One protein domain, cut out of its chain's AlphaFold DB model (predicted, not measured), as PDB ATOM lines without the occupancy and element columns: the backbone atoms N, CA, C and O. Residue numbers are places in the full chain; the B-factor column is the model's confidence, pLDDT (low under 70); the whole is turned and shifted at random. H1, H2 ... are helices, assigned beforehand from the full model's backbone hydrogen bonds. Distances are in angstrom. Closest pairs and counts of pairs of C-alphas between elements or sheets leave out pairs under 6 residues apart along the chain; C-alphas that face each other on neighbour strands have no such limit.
ATOM      1  N   GLU A   2      29.992 -40.531  34.929       83.38
ATOM      2  CA  GLU A   2      29.195 -41.057  33.800       83.38
ATOM      3  C   GLU A   2      28.058 -42.007  34.210       83.38
ATOM      4  O   GLU A   2      26.939 -41.856  33.726       83.38
ATOM      5  N   GLU A   3      28.301 -42.924  35.155       86.00
ATOM      6  CA  GLU A   3      27.260 -43.834  35.663       86.00
ATOM      7  C   GLU A   3      26.085 -43.068  36.292       86.00
ATOM      8  O   GLU A   3      24.921 -43.353  36.013       86.00
ATOM      9  N   LEU A   4      26.385 -42.056  37.112       89.75
ATOM     10  CA  LEU A   4      25.368 -41.231  37.757       89.75
ATOM     11  C   LEU A   4      24.548 -40.453  36.724       89.75
ATOM     12  O   LEU A   4      23.326 -40.418  36.819       89.75
ATOM     13  N   VAL A   5      25.199 -39.876  35.709       92.19
ATOM     14  CA  VAL A   5      24.506 -39.191  34.604       92.19
ATOM     15  C   VAL A   5      23.571 -40.155  33.873       92.19
ATOM     16  O   VAL A   5      22.448 -39.787  33.533       92.19
ATOM     17  N   TRP A   6      23.995 -41.401  33.660       91.44
ATOM     18  CA  TRP A   6      23.167 -42.410  33.006       91.44
ATOM     19  C   TRP A   6      21.943 -42.802  33.839       91.44
ATOM     20  O   TRP A   6      20.824 -42.823  33.323       91.44
ATOM     21  N   LYS A   7      22.140 -43.029  35.142       94.06
ATOM     22  CA  LYS A   7      21.054 -43.253  36.107       94.06
ATOM     23  C   LYS A   7      20.055 -42.100  36.095       94.06
ATOM     24  O   LYS A   7      18.859 -42.336  35.966       94.06
ATOM     25  N   LEU A   8      20.546 -40.860  36.136       96.69
ATOM     26  CA  LEU A   8      19.705 -39.662  36.116       96.69
ATOM     27  C   LEU A   8      18.860 -39.554  34.843       96.69
ATOM     28  O   LEU A   8      17.694 -39.182  34.941       96.69
ATOM     29  N   ARG A   9      19.387 -39.923  33.667       96.38
ATOM     30  CA  ARG A   9      18.591 -39.954  32.424       96.38
ATOM     31  C   ARG A   9      17.374 -40.865  32.568       96.38
ATOM     32  O   ARG A   9      16.261 -40.437  32.284       96.38
ATOM     33  N   ILE A  10      17.573 -42.093  33.047       97.56
ATOM     34  CA  ILE A  10      16.485 -43.064  33.234       97.56
ATOM     35  C   ILE A  10      15.516 -42.598  34.334       97.56
ATOM     36  O   ILE A  10      14.304 -42.657  34.144       97.56
ATOM     37  N   THR A  11      16.028 -42.067  35.449       98.44
ATOM     38  CA  THR A  11      15.213 -41.479  36.523       98.44
ATOM     39  C   THR A  11      14.301 -40.368  36.001       98.44
ATOM     40  O   THR A  11      13.107 -40.371  36.294       98.44
ATOM     41  N   VAL A  12      14.831 -39.445  35.193       98.56
ATOM     42  CA  VAL A  12      14.043 -38.357  34.594       98.56
ATOM     43  C   VAL A  12      12.976 -38.905  33.648       98.56
ATOM     44  O   VAL A  12      11.842 -38.437  33.696       98.56
ATOM     45  N   LEU A  13      13.288 -39.924  32.842       98.69
ATOM     46  CA  LEU A  13      12.301 -40.553  31.958       98.69
ATOM     47  C   LEU A  13      11.126 -41.164  32.741       98.69
ATOM     48  O   LEU A  13       9.983 -40.992  32.328       98.69
ATOM     49  N   TRP A  14      11.367 -41.804  33.890       98.75
ATOM     50  CA  TRP A  14      10.283 -42.304  34.747       98.75
ATOM     51  C   TRP A  14       9.405 -41.193  35.323       98.75
ATOM     52  O   TRP A  14       8.185 -41.343  35.377       98.75
ATOM     53  N   ILE A  15      10.008 -40.073  35.731       98.62
ATOM     54  CA  ILE A  15       9.261 -38.909  36.230       98.62
ATOM     55  C   ILE A  15       8.404 -38.313  35.109       98.62
ATOM     56  O   ILE A  15       7.224 -38.038  35.324       98.62
ATOM     57  N   ILE A  16       8.972 -38.165  33.907       98.50
ATOM     58  CA  ILE A  16       8.235 -37.715  32.718       98.50
ATOM     59  C   ILE A  16       7.074 -38.668  32.425       98.50
ATOM     60  O   ILE A  16       5.976 -38.196  32.147       98.50
ATOM     61  N   LEU A  17       7.282 -39.985  32.529       98.44
ATOM     62  CA  LEU A  17       6.227 -40.972  32.304       98.44
ATOM     63  C   LEU A  17       5.078 -40.821  33.316       98.44
ATOM     64  O   LEU A  17       3.927 -40.741  32.902       98.44
ATOM     65  N   ALA A  18       5.369 -40.696  34.616       98.12
ATOM     66  CA  ALA A  18       4.344 -40.462  35.646       98.12
ATOM     67  C   ALA A  18       3.584 -39.137  35.441       98.12
ATOM     68  O   ALA A  18       2.356 -39.079  35.589       98.12
ATOM     69  N   ALA A  19       4.296 -38.064  35.087       97.94
ATOM     70  CA  ALA A  19       3.679 -36.780  34.766       97.94
ATOM     71  C   ALA A  19       2.792 -36.882  33.511       97.94
ATOM     72  O   ALA A  19       1.668 -36.384  33.511       97.94
ATOM     73  N   GLY A  20       3.266 -37.590  32.483       97.31
ATOM     74  CA  GLY A  20       2.527 -37.887  31.258       97.31
ATOM     75  C   GLY A  20       1.242 -38.659  31.533       97.31
ATOM     76  O   GLY A  20       0.183 -38.205  31.117       97.31
ATOM     77  N   CYS A  21       1.303 -39.740  32.322       94.94
ATOM     78  CA  CYS A  21       0.117 -40.488  32.753       94.94
ATOM     79  C   CYS A  21      -0.904 -39.580  33.452       94.94
ATOM     80  O   CYS A  21      -2.093 -39.650  33.157       94.94
ATOM     81  N   SER A  22      -0.449 -38.672  34.321       95.62
ATOM     82  CA  SER A  22      -1.337 -37.702  34.983       95.62
ATOM     83  C   SER A  22      -2.010 -36.763  33.975       95.62
ATOM     84  O   SER A  22      -3.220 -36.558  34.030       95.62
ATOM     85  N   GLY A  23      -1.237 -36.222  33.028       96.69
ATOM     86  CA  GLY A  23      -1.751 -35.354  31.968       96.69
ATOM     87  C   GLY A  23      -2.750 -36.063  31.052       96.69
ATOM     88  O   GLY A  23      -3.804 -35.501  30.758       96.69
ATOM     89  N   THR A  24      -2.463 -37.308  30.659       95.75
ATOM     90  CA  THR A  24      -3.374 -38.157  29.878       95.75
ATOM     91  C   THR A  24      -4.714 -38.295  30.584       95.75
ATOM     92  O   THR A  24      -5.745 -38.047  29.968       95.75
ATOM     93  N   GLN A  25      -4.707 -38.616  31.881       93.56
ATOM     94  CA  GLN A  25      -5.938 -38.805  32.649       93.56
ATOM     95  C   GLN A  25      -6.755 -37.517  32.770       93.56
ATOM     96  O   GLN A  25      -7.968 -37.539  32.577       93.56
ATOM     97  N   ILE A  26      -6.102 -36.375  33.004       95.25
ATOM     98  CA  ILE A  26      -6.784 -35.074  33.039       95.25
ATOM     99  C   ILE A  26      -7.463 -34.787  31.695       95.25
ATOM    100  O   ILE A  26      -8.640 -34.436  31.666       95.25
ATOM    101  N   LEU A  27      -6.753 -34.962  30.577       95.69
ATOM    102  CA  LEU A  27      -7.316 -34.718  29.247       95.69
ATOM    103  C   LEU A  27      -8.414 -35.724  28.880       95.69
ATOM    104  O   LEU A  27      -9.383 -35.342  28.226       95.69
ATOM    105  N   TYR A  28      -8.284 -36.981  29.304       93.44
ATOM    106  CA  TYR A  28      -9.288 -38.016  29.066       93.44
ATOM    107  C   TYR A  28     -10.589 -37.726  29.819       93.44
ATOM    108  O   TYR A  28     -11.664 -37.800  29.233       93.44
ATOM    109  N   ILE A  29     -10.510 -37.307  31.086       94.06
ATOM    110  CA  ILE A  29     -11.692 -36.926  31.875       94.06
ATOM    111  C   ILE A  29     -12.453 -35.771  31.211       94.06
ATOM    112  O   ILE A  29     -13.679 -35.738  31.260       94.06
ATOM    113  N   LEU A  30     -11.751 -34.845  30.556       93.25
ATOM    114  CA  LEU A  30     -12.369 -33.728  29.837       93.25
ATOM    115  C   LEU A  30     -13.008 -34.135  28.495       93.25
ATOM    116  O   LEU A  30     -13.683 -33.310  27.879       93.25
ATOM    117  N   ALA A  31     -12.818 -35.375  28.029       90.94
ATOM    118  CA  ALA A  31     -13.432 -35.846  26.796       90.94
ATOM    119  C   ALA A  31     -14.965 -35.989  26.947       90.94
ATOM    120  O   ALA A  31     -15.465 -36.335  28.028       90.94
ATOM    121  N   PRO A  32     -15.743 -35.743  25.874       90.00
ATOM    122  CA  PRO A  32     -17.200 -35.802  25.934       90.00
ATOM    123  C   PRO A  32     -17.723 -37.135  26.485       90.00
ATOM    124  O   PRO A  32     -17.318 -38.208  26.051       90.00
ATOM    125  N   GLY A  33     -18.648 -37.064  27.447       90.62
ATOM    126  CA  GLY A  33     -19.306 -38.235  28.037       90.62
ATOM    127  C   GLY A  33     -18.523 -38.955  29.145       90.62
ATOM    128  O   GLY A  33     -19.145 -39.669  29.933       90.62
ATOM    129  N   VAL A  34     -17.212 -38.727  29.290       93.06
ATOM    130  CA  VAL A  34     -16.384 -39.425  30.294       93.06
ATOM    131  C   VAL A  34     -16.783 -39.053  31.725       93.06
ATOM    132  O   VAL A  34     -16.991 -39.945  32.545       93.06
ATOM    133  N   ILE A  35     -16.996 -37.764  32.027       95.69
ATOM    134  CA  ILE A  35     -17.462 -37.325  33.360       95.69
ATOM    135  C   ILE A  35     -18.785 -37.996  33.747       95.69
ATOM    136  O   ILE A  35     -18.937 -38.443  34.882       95.69
ATOM    137  N   ASN A  36     -19.733 -38.112  32.812       96.19
ATOM    138  CA  ASN A  36     -21.025 -38.745  33.089       96.19
ATOM    139  C   ASN A  36     -20.861 -40.233  33.423       96.19
ATOM    140  O   ASN A  36     -21.511 -40.725  34.344       96.19
ATOM    141  N   ASN A  37     -19.959 -40.932  32.727       95.12
ATOM    142  CA  ASN A  37     -19.625 -42.319  33.047       95.12
ATOM    143  C   ASN A  37     -19.017 -42.436  34.449       95.12
ATOM    144  O   ASN A  37     -19.436 -43.300  35.217       95.12
ATOM    145  N   ILE A  38     -18.103 -41.531  34.813       95.88
ATOM    146  CA  ILE A  38     -17.470 -41.511  36.140       95.88
ATOM    147  C   ILE A  38     -18.512 -41.280  37.239       95.88
ATOM    148  O   ILE A  38     -18.501 -41.995  38.240       95.88
ATOM    149  N   ILE A  39     -19.446 -40.341  37.045       96.94
ATOM    150  CA  ILE A  39     -20.567 -40.103  37.975       96.94
ATOM    151  C   ILE A  39     -21.442 -41.356  38.109       96.94
ATOM    152  O   ILE A  39     -21.896 -41.676  39.205       96.94
ATOM    153  N   ALA A  40     -21.637 -42.099  37.017       97.19
ATOM    154  CA  ALA A  40     -22.331 -43.385  37.018       97.19
ATOM    155  C   ALA A  40     -21.494 -44.545  37.606       97.19
ATOM    156  O   ALA A  40     -21.914 -45.700  37.527       97.19
ATOM    157  N   GLY A  41     -20.320 -44.263  38.181       96.25
ATOM    158  CA  GLY A  41     -19.441 -45.256  38.795       96.25
ATOM    159  C   GLY A  41     -18.658 -46.100  37.791       96.25
ATOM    160  O   GLY A  41     -18.256 -47.214  38.128       96.25
ATOM    161  N   LYS A  42     -18.451 -45.612  36.559       95.56
ATOM    162  CA  LYS A  42     -17.746 -46.336  35.493       95.56
ATOM    163  C   LYS A  42     -16.585 -45.538  34.905       95.56
ATOM    164  O   LYS A  42     -16.710 -44.351  34.626       95.56
ATOM    165  N   PHE A  43     -15.476 -46.214  34.630       91.69
ATOM    166  CA  PHE A  43     -14.323 -45.655  33.927       91.69
ATOM    167  C   PHE A  43     -13.892 -46.631  32.832       91.69
ATOM    168  O   PHE A  43     -13.661 -47.801  33.123       91.69
ATOM    169  N   GLU A  44     -13.863 -46.187  31.572       85.69
ATOM    170  CA  GLU A  44     -13.561 -47.055  30.415       85.69
ATOM    171  C   GLU A  44     -14.406 -48.347  30.372       85.69
ATOM    172  O   GLU A  44     -13.941 -49.428  30.024       85.69
ATOM    173  N   GLY A  45     -15.676 -48.254  30.781       85.56
ATOM    174  CA  GLY A  45     -16.590 -49.400  30.838       85.56
ATOM    175  C   GLY A  45     -16.382 -50.341  32.032       85.56
ATOM    176  O   GLY A  45     -17.217 -51.220  32.245       85.56
ATOM    177  N   MET A  46     -15.343 -50.136  32.844       91.38
ATOM    178  CA  MET A  46     -15.105 -50.862  34.093       91.38
ATOM    179  C   MET A  46     -15.811 -50.188  35.271       91.38
ATOM    180  O   MET A  46     -15.950 -48.967  35.303       91.38
ATOM    181  N   GLU A  47     -16.231 -50.974  36.262       96.75
ATOM    182  CA  GLU A  47     -16.773 -50.436  37.513       96.75
ATOM    183  C   GLU A  47     -15.665 -49.840  38.384       96.75
ATOM    184  O   GLU A  47     -14.640 -50.474  38.655       96.75
ATOM    185  N   ILE A  48     -15.905 -48.628  38.878       96.62
ATOM    186  CA  ILE A  48     -15.028 -47.971  39.840       96.62
ATOM    187  C   ILE A  48     -15.295 -48.594  41.213       96.62
ATOM    188  O   ILE A  48     -16.253 -48.254  41.903       96.62
ATOM    189  N   ASN A  49     -14.424 -49.514  41.617       96.56
ATOM    190  CA  ASN A  49     -14.421 -50.129  42.941       96.56
ATOM    191  C   ASN A  49     -13.033 -50.021  43.601       96.56
ATOM    192  O   ASN A  49     -12.075 -49.523  43.009       96.56
ATOM    193  N   THR A  50     -12.898 -50.492  44.843       96.69
ATOM    194  CA  THR A  50     -11.628 -50.420  45.586       96.69
ATOM    195  C   THR A  50     -10.470 -51.094  44.845       96.69
ATOM    196  O   THR A  50      -9.367 -50.552  44.807       96.69
ATOM    197  N   GLY A  51     -10.712 -52.255  44.231       96.12
ATOM    198  CA  GLY A  51      -9.687 -52.983  43.479       96.12
ATOM    199  C   GLY A  51      -9.227 -52.209  42.247       96.12
ATOM    200  O   GLY A  51      -8.025 -52.079  42.016       96.12
ATOM    201  N   PHE A  52     -10.175 -51.626  41.513       95.06
ATOM    202  CA  PHE A  52      -9.908 -50.759  40.370       95.06
ATOM    203  C   PHE A  52      -8.987 -49.591  40.755       95.06
ATOM    204  O   PHE A  52      -7.956 -49.388  40.116       95.06
ATOM    205  N   LEU A  53      -9.297 -48.880  41.845       95.69
ATOM    206  CA  LEU A  53      -8.497 -47.740  42.308       95.69
ATOM    207  C   LEU A  53      -7.078 -48.145  42.732       95.69
ATOM    208  O   LEU A  53      -6.119 -47.431  42.433       95.69
ATOM    209  N   ILE A  54      -6.925 -49.299  43.390       96.62
ATOM    210  CA  ILE A  54      -5.606 -49.826  43.767       96.62
ATOM    211  C   ILE A  54      -4.778 -50.117  42.515       96.62
ATOM    212  O   ILE A  54      -3.638 -49.660  42.430       96.62
ATOM    213  N   VAL A  55      -5.343 -50.823  41.533       94.44
ATOM    214  CA  VAL A  55      -4.637 -51.137  40.281       94.44
ATOM    215  C   VAL A  55      -4.267 -49.858  39.534       94.44
ATOM    216  O   VAL A  55      -3.117 -49.713  39.123       94.44
ATOM    217  N   PHE A  56      -5.185 -48.896  39.425       92.69
ATOM    218  CA  PHE A  56      -4.904 -47.620  38.766       92.69
ATOM    219  C   PHE A  56      -3.795 -46.830  39.471       92.69
ATOM    220  O   PHE A  56      -2.931 -46.266  38.805       92.69
ATOM    221  N   SER A  57      -3.729 -46.855  40.806       95.69
ATOM    222  CA  SER A  57      -2.658 -46.172  41.549       95.69
ATOM    223  C   SER A  57      -1.246 -46.667  41.190       95.69
ATOM    224  O   SER A  57      -0.274 -45.911  41.291       95.69
ATOM    225  N   LEU A  58      -1.114 -47.908  40.696       96.31
ATOM    226  CA  LEU A  58       0.172 -48.480  40.290       96.31
ATOM    227  C   LEU A  58       0.808 -47.736  39.111       96.31
ATOM    228  O   LEU A  58       2.036 -47.697  39.019       96.31
ATOM    229  N   PHE A  59       0.009 -47.080  38.264       94.75
ATOM    230  CA  PHE A  59       0.516 -46.263  37.157       94.75
ATOM    231  C   PHE A  59       1.255 -44.999  37.625       94.75
ATOM    232  O   PHE A  59       2.015 -44.426  36.852       94.75
ATOM    233  N   TRP A  60       1.120 -44.614  38.900       95.44
ATOM    234  CA  TRP A  60       1.953 -43.590  39.544       95.44
ATOM    235  C   TRP A  60       3.027 -44.206  40.432       95.44
ATOM    236  O   TRP A  60       4.191 -43.803  40.376       95.44
ATOM    237  N   LEU A  61       2.653 -45.200  41.242       97.88
ATOM    238  CA  LEU A  61       3.568 -45.797  42.210       97.88
ATOM    239  C   LEU A  61       4.756 -46.471  41.529       97.88
ATOM    240  O   LEU A  61       5.885 -46.282  41.981       97.88
ATOM    241  N   ILE A  62       4.537 -47.217  40.441       98.31
ATOM    242  CA  ILE A  62       5.623 -47.925  39.757       98.31
ATOM    243  C   ILE A  62       6.622 -46.930  39.146       98.31
ATOM    244  O   ILE A  62       7.801 -47.036  39.497       98.31
ATOM    245  N   PRO A  63       6.225 -45.938  38.318       98.25
ATOM    246  CA  PRO A  63       7.179 -44.980  37.762       98.25
ATOM    247  C   PRO A  63       7.929 -44.176  38.824       98.25
ATOM    248  O   PRO A  63       9.151 -44.067  38.761       98.25
ATOM    249  N   LEU A  64       7.233 -43.657  39.839       98.38
ATOM    250  CA  LEU A  64       7.867 -42.843  40.882       98.38
ATOM    251  C   LEU A  64       8.832 -43.666  41.743       98.38
ATOM    252  O   LEU A  64       9.932 -43.209  42.061       98.38
ATOM    253  N   THR A  65       8.468 -44.908  42.061       98.56
ATOM    254  CA  THR A  65       9.366 -45.829  42.767       98.56
ATOM    255  C   THR A  65      10.575 -46.164  41.899       98.56
ATOM    256  O   THR A  65      11.705 -46.136  42.382       98.56
ATOM    257  N   MET A  66      10.374 -46.419  40.604       98.50
ATOM    258  CA  MET A  66      11.463 -46.713  39.674       98.50
ATOM    259  C   MET A  66      12.404 -45.532  39.452       98.50
ATOM    260  O   MET A  66      13.610 -45.745  39.304       98.50
ATOM    261  N   ALA A  67      11.898 -44.299  39.496       98.44
ATOM    262  CA  ALA A  67      12.723 -43.099  39.457       98.44
ATOM    263  C   ALA A  67      13.768 -43.106  40.589       98.44
ATOM    264  O   ALA A  67      14.952 -42.870  40.332       98.44
ATOM    265  N   PHE A  68      13.358 -43.467  41.810       98.25
ATOM    266  CA  PHE A  68      14.258 -43.621  42.954       98.25
ATOM    267  C   PHE A  68      15.119 -44.890  42.866       98.25
ATOM    268  O   PHE A  68      16.342 -44.820  43.009       98.25
ATOM    269  N   LEU A  69      14.514 -46.050  42.585       97.75
ATOM    270  CA  LEU A  69      15.217 -47.336  42.524       97.75
ATOM    271  C   LEU A  69      16.336 -47.342  41.481       97.75
ATOM    272  O   LEU A  69      17.387 -47.936  41.711       97.75
ATOM    273  N   THR A  70      16.167 -46.619  40.376       97.31
ATOM    274  CA  THR A  70      17.206 -46.461  39.350       97.31
ATOM    275  C   THR A  70      18.504 -45.867  39.911       97.31
ATOM    276  O   THR A  70      19.590 -46.198  39.432       97.31
ATOM    277  N   LEU A  71      18.431 -45.033  40.952       96.56
ATOM    278  CA  LEU A  71      19.608 -44.429  41.579       96.56
ATOM    279  C   LEU A  71      20.333 -45.404  42.519       96.56
ATOM    280  O   LEU A  71      21.564 -45.396  42.580       96.56
ATOM    281  N   VAL A  72      19.581 -46.258  43.220       95.75
ATOM    282  CA  VAL A  72      20.096 -47.097  44.319       95.75
ATOM    283  C   VAL A  72      20.377 -48.551  43.924       95.75
ATOM    284  O   VAL A  72      21.194 -49.212  44.564       95.75
ATOM    285  N   LEU A  73      19.736 -49.072  42.873       92.62
ATOM    286  CA  LEU A  73      19.925 -50.456  42.438       92.62
ATOM    287  C   LEU A  73      21.300 -50.679  41.787       92.62
ATOM    288  O   LEU A  73      21.820 -49.844  41.038       92.62
ATOM    289  N   LYS A  74      21.859 -51.874  42.026       90.12
ATOM    290  CA  LYS A  74      23.077 -52.367  41.362       90.12
ATOM    291  C   LYS A  74      22.836 -52.558  39.865       90.12
ATOM    292  O   LYS A  74      21.735 -52.940  39.472       90.12
ATOM    293  N   GLU A  75      23.880 -52.378  39.054       86.62
ATOM    294  CA  GLU A  75      23.804 -52.346  37.583       86.62
ATOM    295  C   GLU A  75      22.948 -53.473  36.982       86.62
ATOM    296  O   GLU A  75      22.017 -53.203  36.225       86.62
ATOM    297  N   ARG A  76      23.224 -54.734  37.344       88.88
ATOM    298  CA  ARG A  76      22.521 -55.891  36.771       88.88
ATOM    299  C   ARG A  76      21.015 -55.830  37.036       88.88
ATOM    300  O   ARG A  76      20.235 -55.921  36.095       88.88
ATOM    301  N   THR A  77      20.607 -55.651  38.291       92.88
ATOM    302  CA  THR A  77      19.187 -55.566  38.668       92.88
ATOM    303  C   THR A  77      18.532 -54.346  38.033       92.88
ATOM    304  O   THR A  77      17.465 -54.459  37.443       92.88
ATOM    305  N   ASN A  78      19.214 -53.203  38.073       94.38
ATOM    306  CA  ASN A  78      18.733 -51.945  37.517       94.38
ATOM    307  C   ASN A  78      18.413 -52.068  36.018       94.38
ATOM    308  O   ASN A  78      17.342 -51.662  35.569       94.38
ATOM    309  N   ARG A  79      19.310 -52.713  35.259       94.06
ATOM    310  CA  ARG A  79      19.155 -52.991  33.827       94.06
ATOM    311  C   ARG A  79      17.912 -53.831  33.537       94.06
ATOM    312  O   ARG A  79      17.081 -53.426  32.728       94.06
ATOM    313  N   TYR A  80      17.767 -54.983  34.194       96.06
ATOM    314  CA  TYR A  80      16.636 -55.877  33.928       96.06
ATOM    315  C   TYR A  80      15.302 -55.285  34.385       96.06
ATOM    316  O   TYR A  80      14.332 -55.353  33.636       96.06
ATOM    317  N   THR A  81      15.248 -54.665  35.567       96.88
ATOM    318  CA  THR A  81      14.009 -54.074  36.088       96.88
ATOM    319  C   THR A  81      13.527 -52.917  35.209       96.88
ATOM    320  O   THR A  81      12.350 -52.880  34.859       96.88
ATOM    321  N   ASN A  82      14.422 -52.018  34.775       97.94
ATOM    322  CA  ASN A  82      14.054 -50.933  33.859       97.94
ATOM    323  C   ASN A  82      13.604 -51.435  32.490       97.94
ATOM    324  O   ASN A  82      12.610 -50.946  31.962       97.94
ATOM    325  N   ALA A  83      14.306 -52.418  31.919       97.50
ATOM    326  CA  ALA A  83      13.920 -52.990  30.637       97.50
ATOM    327  C   ALA A  83      12.547 -53.677  30.708       97.50
ATOM    328  O   ALA A  83      11.712 -53.461  29.835       97.50
ATOM    329  N   ALA A  84      12.295 -54.470  31.753       98.06
ATOM    330  CA  ALA A  84      11.034 -55.187  31.916       98.06
ATOM    331  C   ALA A  84       9.854 -54.229  32.134       98.06
ATOM    332  O   ALA A  84       8.849 -54.324  31.433       98.06
ATOM    333  N   LEU A  85       9.983 -53.280  33.066       98.38
ATOM    334  CA  LEU A  85       8.905 -52.336  33.364       98.38
ATOM    335  C   LEU A  85       8.713 -51.315  32.241       98.38
ATOM    336  O   LEU A  85       7.577 -51.021  31.888       98.38
ATOM    337  N   GLY A  86       9.792 -50.819  31.629       98.31
ATOM    338  CA  GLY A  86       9.698 -49.948  30.458       98.31
ATOM    339  C   GLY A  86       8.968 -50.633  29.299       98.31
ATOM    340  O   GLY A  86       8.104 -50.027  28.676       98.31
ATOM    341  N   LEU A  87       9.238 -51.922  29.059       98.31
ATOM    342  CA  LEU A  87       8.529 -52.694  28.039       98.31
ATOM    343  C   LEU A  87       7.048 -52.885  28.393       98.31
ATOM    344  O   LEU A  87       6.197 -52.704  27.527       98.31
ATOM    345  N   PHE A  88       6.737 -53.207  29.652       98.31
ATOM    346  CA  PHE A  88       5.356 -53.330  30.126       98.31
ATOM    347  C   PHE A  88       4.556 -52.041  29.891       98.31
ATOM    348  O   PHE A  88       3.498 -52.090  29.267       98.31
ATOM    349  N   PHE A  89       5.082 -50.886  30.320       98.31
ATOM    350  CA  PHE A  89       4.421 -49.593  30.114       98.31
ATOM    351  C   PHE A  89       4.306 -49.238  28.629       98.31
ATOM    352  O   PHE A  89       3.260 -48.758  28.204       98.31
ATOM    353  N   GLY A  90       5.342 -49.505  27.827       98.31
ATOM    354  CA  GLY A  90       5.305 -49.259  26.384       98.31
ATOM    355  C   GLY A  90       4.212 -50.067  25.686       98.31
ATOM    356  O   GLY A  90       3.438 -49.508  24.914       98.31
ATOM    357  N   ILE A  91       4.100 -51.361  26.000       98.31
ATOM    358  CA  ILE A  91       3.050 -52.233  25.459       98.31
ATOM    359  C   ILE A  91       1.669 -51.770  25.931       98.31
ATOM    360  O   ILE A  91       0.767 -51.638  25.109       98.31
ATOM    361  N   TYR A  92       1.506 -51.493  27.228       97.00
ATOM    362  CA  TYR A  92       0.242 -51.002  27.777       97.00
ATOM    363  C   TYR A  92      -0.225 -49.720  27.076       97.00
ATOM    364  O   TYR A  92      -1.363 -49.658  26.624       97.00
ATOM    365  N   LEU A  93       0.659 -48.731  26.916       97.56
ATOM    366  CA  LEU A  93       0.321 -47.469  26.256       97.56
ATOM    367  C   LEU A  93      -0.006 -47.665  24.770       97.56
ATOM    368  O   LEU A  93      -0.917 -47.021  24.263       97.56
ATOM    369  N   ILE A  94       0.666 -48.590  24.073       98.00
ATOM    370  CA  ILE A  94       0.276 -48.962  22.703       98.00
ATOM    371  C   ILE A  94      -1.153 -49.513  22.684       98.00
ATOM    372  O   ILE A  94      -1.943 -49.105  21.837       98.00
ATOM    373  N   PHE A  95      -1.502 -50.414  23.606       96.00
ATOM    374  CA  PHE A  95      -2.868 -50.937  23.700       96.00
ATOM    375  C   PHE A  95      -3.886 -49.835  24.015       96.00
ATOM    376  O   PHE A  95      -4.940 -49.812  23.380       96.00
ATOM    377  N   SER A  96      -3.541 -48.913  24.920       93.75
ATOM    378  CA  SER A  96      -4.366 -47.751  25.291       93.75
ATOM    379  C   SER A  96      -4.676 -46.848  24.094       93.75
ATOM    380  O   SER A  96      -5.772 -46.318  23.988       93.75
ATOM    381  N   ILE A  97      -3.757 -46.757  23.126       95.69
ATOM    382  CA  ILE A  97      -3.959 -45.981  21.895       95.69
ATOM    383  C   ILE A  97      -4.719 -46.784  20.834       95.69
ATOM    384  O   ILE A  97      -5.639 -46.278  20.193       95.69
ATOM    385  N   VAL A  98      -4.316 -48.032  20.593       96.25
ATOM    386  CA  VAL A  98      -4.829 -48.831  19.468       96.25
ATOM    387  C   VAL A  98      -6.285 -49.234  19.684       96.25
ATOM    388  O   VAL A  98      -7.048 -49.252  18.718       96.25
ATOM    389  N   LEU A  99      -6.681 -49.555  20.919       92.62
ATOM    390  CA  LEU A  99      -8.026 -50.049  21.207       92.62
ATOM    391  C   LEU A  99      -9.114 -48.984  20.962       92.62
ATOM    392  O   LEU A  99     -10.063 -49.289  20.242       92.62
ATOM    393  N   PRO A 100      -9.004 -47.735  21.450       89.38
ATOM    394  CA  PRO A 100     -10.004 -46.713  21.150       89.38
ATOM    395  C   PRO A 100     -10.027 -46.324  19.667       89.38
ATOM    396  O   PRO A 100     -11.102 -46.168  19.088       89.38
ATOM    397  N   LEU A 101      -8.857 -46.225  19.022       92.75
ATOM    398  CA  LEU A 101      -8.773 -45.910  17.591       92.75
ATOM    399  C   LEU A 101      -9.424 -47.000  16.725       92.75
ATOM    400  O   LEU A 101     -10.094 -46.681  15.743       92.75
ATOM    401  N   SER A 102      -9.280 -48.279  17.088       92.06
ATOM    402  CA  SER A 102      -9.934 -49.380  16.364       92.06
ATOM    403  C   SER A 102     -11.455 -49.403  16.554       92.06
ATOM    404  O   SER A 102     -12.168 -49.930  15.702       92.06
ATOM    405  N   MET A 103     -11.954 -48.781  17.626       89.38
ATOM    406  CA  MET A 103     -13.380 -48.569  17.891       89.38
ATOM    407  C   MET A 103     -13.929 -47.275  17.266       89.38
ATOM    408  O   MET A 103     -15.084 -46.925  17.499       89.38
ATOM    409  N   GLY A 104     -13.129 -46.572  16.455       88.25
ATOM    410  CA  GLY A 104     -13.551 -45.368  15.737       88.25
ATOM    411  C   GLY A 104     -13.456 -44.077  16.550       88.25
ATOM    412  O   GLY A 104     -14.001 -43.061  16.122       88.25
ATOM    413  N   GLN A 105     -12.776 -44.087  17.701       87.25
ATOM    414  CA  GLN A 105     -12.475 -42.855  18.425       87.25
ATOM    415  C   GLN A 105     -11.502 -41.991  17.613       87.25
ATOM    416  O   GLN A 105     -10.527 -42.488  17.050       87.25
ATOM    417  N   GLU A 106     -11.738 -40.682  17.580       89.81
ATOM    418  CA  GLU A 106     -10.813 -39.741  16.952       89.81
ATOM    419  C   GLU A 106      -9.535 -39.553  17.782       89.81
ATOM    420  O   GLU A 106      -9.537 -39.596  19.020       89.81
ATOM    421  N   PHE A 107      -8.425 -39.293  17.089       88.94
ATOM    422  CA  PHE A 107      -7.164 -38.966  17.743       88.94
ATOM    423  C   PHE A 107      -7.275 -37.619  18.472       88.94
ATOM    424  O   PHE A 107      -7.610 -36.603  17.868       88.94
ATOM    425  N   SER A 108      -6.982 -37.595  19.773       91.31
ATOM    426  CA  SER A 108      -7.175 -36.415  20.626       91.31
ATOM    427  C   SER A 108      -6.001 -36.196  21.586       91.31
ATOM    428  O   SER A 108      -5.020 -36.938  21.577       91.31
ATOM    429  N   GLY A 109      -6.077 -35.150  22.416       93.06
ATOM    430  CA  GLY A 109      -4.958 -34.718  23.260       93.06
ATOM    431  C   GLY A 109      -4.435 -35.778  24.239       93.06
ATOM    432  O   GLY A 109      -3.225 -35.859  24.441       93.06
ATOM    433  N   HIS A 110      -5.305 -36.620  24.809       94.69
ATOM    434  CA  HIS A 110      -4.859 -37.695  25.706       94.69
ATOM    435  C   HIS A 110      -4.076 -38.778  24.944       94.69
ATOM    436  O   HIS A 110      -3.010 -39.179  25.403       94.69
ATOM    437  N   LEU A 111      -4.521 -39.151  23.735       95.56
ATOM    438  CA  LEU A 111      -3.831 -40.113  22.862       95.56
ATOM    439  C   LEU A 111      -2.466 -39.592  22.385       95.56
ATOM    440  O   LEU A 111      -1.521 -40.363  22.222       95.56
ATOM    441  N   LEU A 112      -2.325 -38.273  22.205       96.44
ATOM    442  CA  LEU A 112      -1.029 -37.656  21.917       96.44
ATOM    443  C   LEU A 112      -0.045 -37.818  23.083       96.44
ATOM    444  O   LEU A 112       1.114 -38.175  22.858       96.44
ATOM    445  N   LEU A 113      -0.490 -37.575  24.320       97.50
ATOM    446  CA  LEU A 113       0.353 -37.770  25.503       97.50
ATOM    447  C   LEU A 113       0.733 -39.239  25.696       97.50
ATOM    448  O   LEU A 113       1.883 -39.526  26.025       97.50
ATOM    449  N   GLU A 114      -0.181 -40.170  25.428       97.06
ATOM    450  CA  GLU A 114       0.131 -41.600  25.442       97.06
ATOM    451  C   GLU A 114       1.160 -41.972  24.377       97.06
ATOM    452  O   GLU A 114       2.106 -42.695  24.684       97.06
ATOM    453  N   ALA A 115       1.046 -41.436  23.156       97.69
ATOM    454  CA  ALA A 115       2.011 -41.688  22.086       97.69
ATOM    455  C   ALA A 115       3.419 -41.203  22.467       97.69
ATOM    456  O   ALA A 115       4.408 -41.906  22.246       97.69
ATOM    457  N   VAL A 116       3.523 -40.036  23.112       98.25
ATOM    458  CA  VAL A 116       4.789 -39.570  23.701       98.25
ATOM    459  C   VAL A 116       5.240 -40.511  24.821       98.25
ATOM    460  O   VAL A 116       6.415 -40.874  24.879       98.25
ATOM    461  N   GLY A 117       4.321 -40.968  25.673       98.31
ATOM    462  CA  GLY A 117       4.589 -41.954  26.719       98.31
ATOM    463  C   GLY A 117       5.179 -43.262  26.182       98.31
ATOM    464  O   GLY A 117       6.128 -43.777  26.771       98.31
ATOM    465  N   VAL A 118       4.706 -43.759  25.032       98.56
ATOM    466  CA  VAL A 118       5.273 -44.933  24.345       98.56
ATOM    467  C   VAL A 118       6.747 -44.698  24.008       98.56
ATOM    468  O   VAL A 118       7.597 -45.542  24.301       98.56
ATOM    469  N   ILE A 119       7.079 -43.530  23.446       98.56
ATOM    470  CA  ILE A 119       8.465 -43.164  23.116       98.56
ATOM    471  C   ILE A 119       9.320 -43.131  24.388       98.56
ATOM    472  O   ILE A 119      10.406 -43.712  24.417       98.56
ATOM    473  N   ILE A 120       8.829 -42.501  25.458       98.62
ATOM    474  CA  ILE A 120       9.525 -42.428  26.753       98.62
ATOM    475  C   ILE A 120       9.762 -43.828  27.334       98.62
ATOM    476  O   ILE A 120      10.876 -44.130  27.766       98.62
ATOM    477  N   ALA A 121       8.761 -44.706  27.288       98.56
ATOM    478  CA  ALA A 121       8.862 -46.078  27.771       98.56
ATOM    479  C   ALA A 121       9.935 -46.875  27.008       98.56
ATOM    480  O   ALA A 121      10.791 -47.516  27.621       98.56
ATOM    481  N   PHE A 122       9.986 -46.766  25.677       98.25
ATOM    482  CA  PHE A 122      11.044 -47.409  24.891       98.25
ATOM    483  C   PHE A 122      12.416 -46.760  25.073       98.25
ATOM    484  O   PHE A 122      13.424 -47.466  25.035       98.25
ATOM    485  N   LEU A 123      12.491 -45.452  25.339       98.38
ATOM    486  CA  LEU A 123      13.746 -44.805  25.722       98.38
ATOM    487  C   LEU A 123      14.274 -45.346  27.054       98.38
ATOM    488  O   LEU A 123      15.487 -45.528  27.166       98.38
ATOM    489  N   ILE A 124      13.411 -45.661  28.025       98.25
ATOM    490  CA  ILE A 124      13.812 -46.333  29.273       98.25
ATOM    491  C   ILE A 124      14.432 -47.698  28.956       98.25
ATOM    492  O   ILE A 124      15.542 -47.984  29.409       98.25
ATOM    493  N   VAL A 125      13.768 -48.512  28.127       97.81
ATOM    494  CA  VAL A 125      14.281 -49.832  27.711       97.81
ATOM    495  C   VAL A 125      15.626 -49.694  26.998       97.81
ATOM    496  O   VAL A 125      16.587 -50.393  27.323       97.81
ATOM    497  N   TRP A 126      15.725 -48.762  26.053       96.31
ATOM    498  CA  TRP A 126      16.949 -48.500  25.305       96.31
ATOM    499  C   TRP A 126      18.109 -48.106  26.221       96.31
ATOM    500  O   TRP A 126      19.190 -48.690  26.137       96.31
ATOM    501  N   HIS A 127      17.881 -47.154  27.131       94.25
ATOM    502  CA  HIS A 127      18.903 -46.703  28.071       94.25
ATOM    503  C   HIS A 127      19.281 -47.795  29.074       94.25
ATOM    504  O   HIS A 127      20.452 -47.901  29.439       94.25
ATOM    505  N   ALA A 128      18.342 -48.654  29.474       93.00
ATOM    506  CA  ALA A 128      18.656 -49.804  30.307       93.00
ATOM    507  C   ALA A 128      19.676 -50.727  29.614       93.00
ATOM    508  O   ALA A 128      20.671 -51.117  30.224       93.00
ATOM    509  N   TRP A 129      19.504 -51.019  28.319       89.12
ATOM    510  CA  TRP A 129      20.396 -51.925  27.583       89.12
ATOM    511  C   TRP A 129      21.712 -51.300  27.119       89.12
ATOM    512  O   TRP A 129      22.747 -51.968  27.173       89.12
ATOM    513  N   LYS A 130      21.693 -50.032  26.695       85.69
ATOM    514  CA  LYS A 130      22.885 -49.279  26.254       85.69
ATOM    515  C   LYS A 130      23.833 -48.901  27.391       85.69
ATOM    516  O   LYS A 130      24.907 -48.375  27.117       85.69
ATOM    517  N   TRP A 131      23.451 -49.183  28.634       76.06
ATOM    518  CA  TRP A 131      24.280 -48.967  29.808       76.06
ATOM    519  C   TRP A 131      25.689 -49.578  29.625       76.06
ATOM    520  O   TRP A 131      25.784 -50.795  29.384       76.06
TER     521      TRP A 131
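What this domain is: This is residues 2 to 131 of the 136 residues of an uncharacterized protein of uncultured archaeon (UniProt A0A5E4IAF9). Four long helices, H1, H3, H4 and H5, form an elongated up-and-down bundle, each running against the one before it, with the short H2 beyond one end. H3 spreads away from H4, meeting it near their shared turn, and residues 53 to 58 of H3 stick out. The printed part has 130 residues with five named helices, H1 to H5 in chain order, and no named strand; the class is all helix. It is compact, with a radius of gyration of the C-alphas of 16.0 A and spans of 50 by 30 by 18 A.

Where its parts are: H1, residues 2 to 29, begins at C-alpha 2 (29.195, -41.057, 33.800) and is 41.1 A long. H4, residues 75 to 102, measures 40.0 A. H3, residues 50 to 72, measures 31.9 A and has a kink of 38 degrees near residue 62. H5, residues 109 to 130, measures 31.6 A and ends at C-alpha 130 (22.885, -49.279, 26.254). H2 is residues 34 to 39.

How they stand to each other: H1 touches H3, closest at the C-alphas of Thr 11 and Ala 67, 4.2 A, at a shallow tilt of 21 degrees, opposite ways. H1 touches H5, closest at the C-alphas of Thr 24 and His 110, 4.5 A. H4 and H5 form a hairpin, closest at the C-alphas of Ala 83 and Val 125, 4.3 A. H3 and H4, also a hairpin, touch through residues 66 to 70 and 78 to 82 alone, at a steep tilt of 39 degrees. H3 and H5 are apart. Every O i to N i+4 pair is within hydrogen-bond range in H1, H2 and H5, against 13 of 19 in H3 and 23 of 24 in H4.

The domain as a whole: The farthest C-alphas, of Glu 2 and Ala 40, are 51.7 A apart. The printed part has no cut, no link is long, and no printed residue is under 70 in pLDDT.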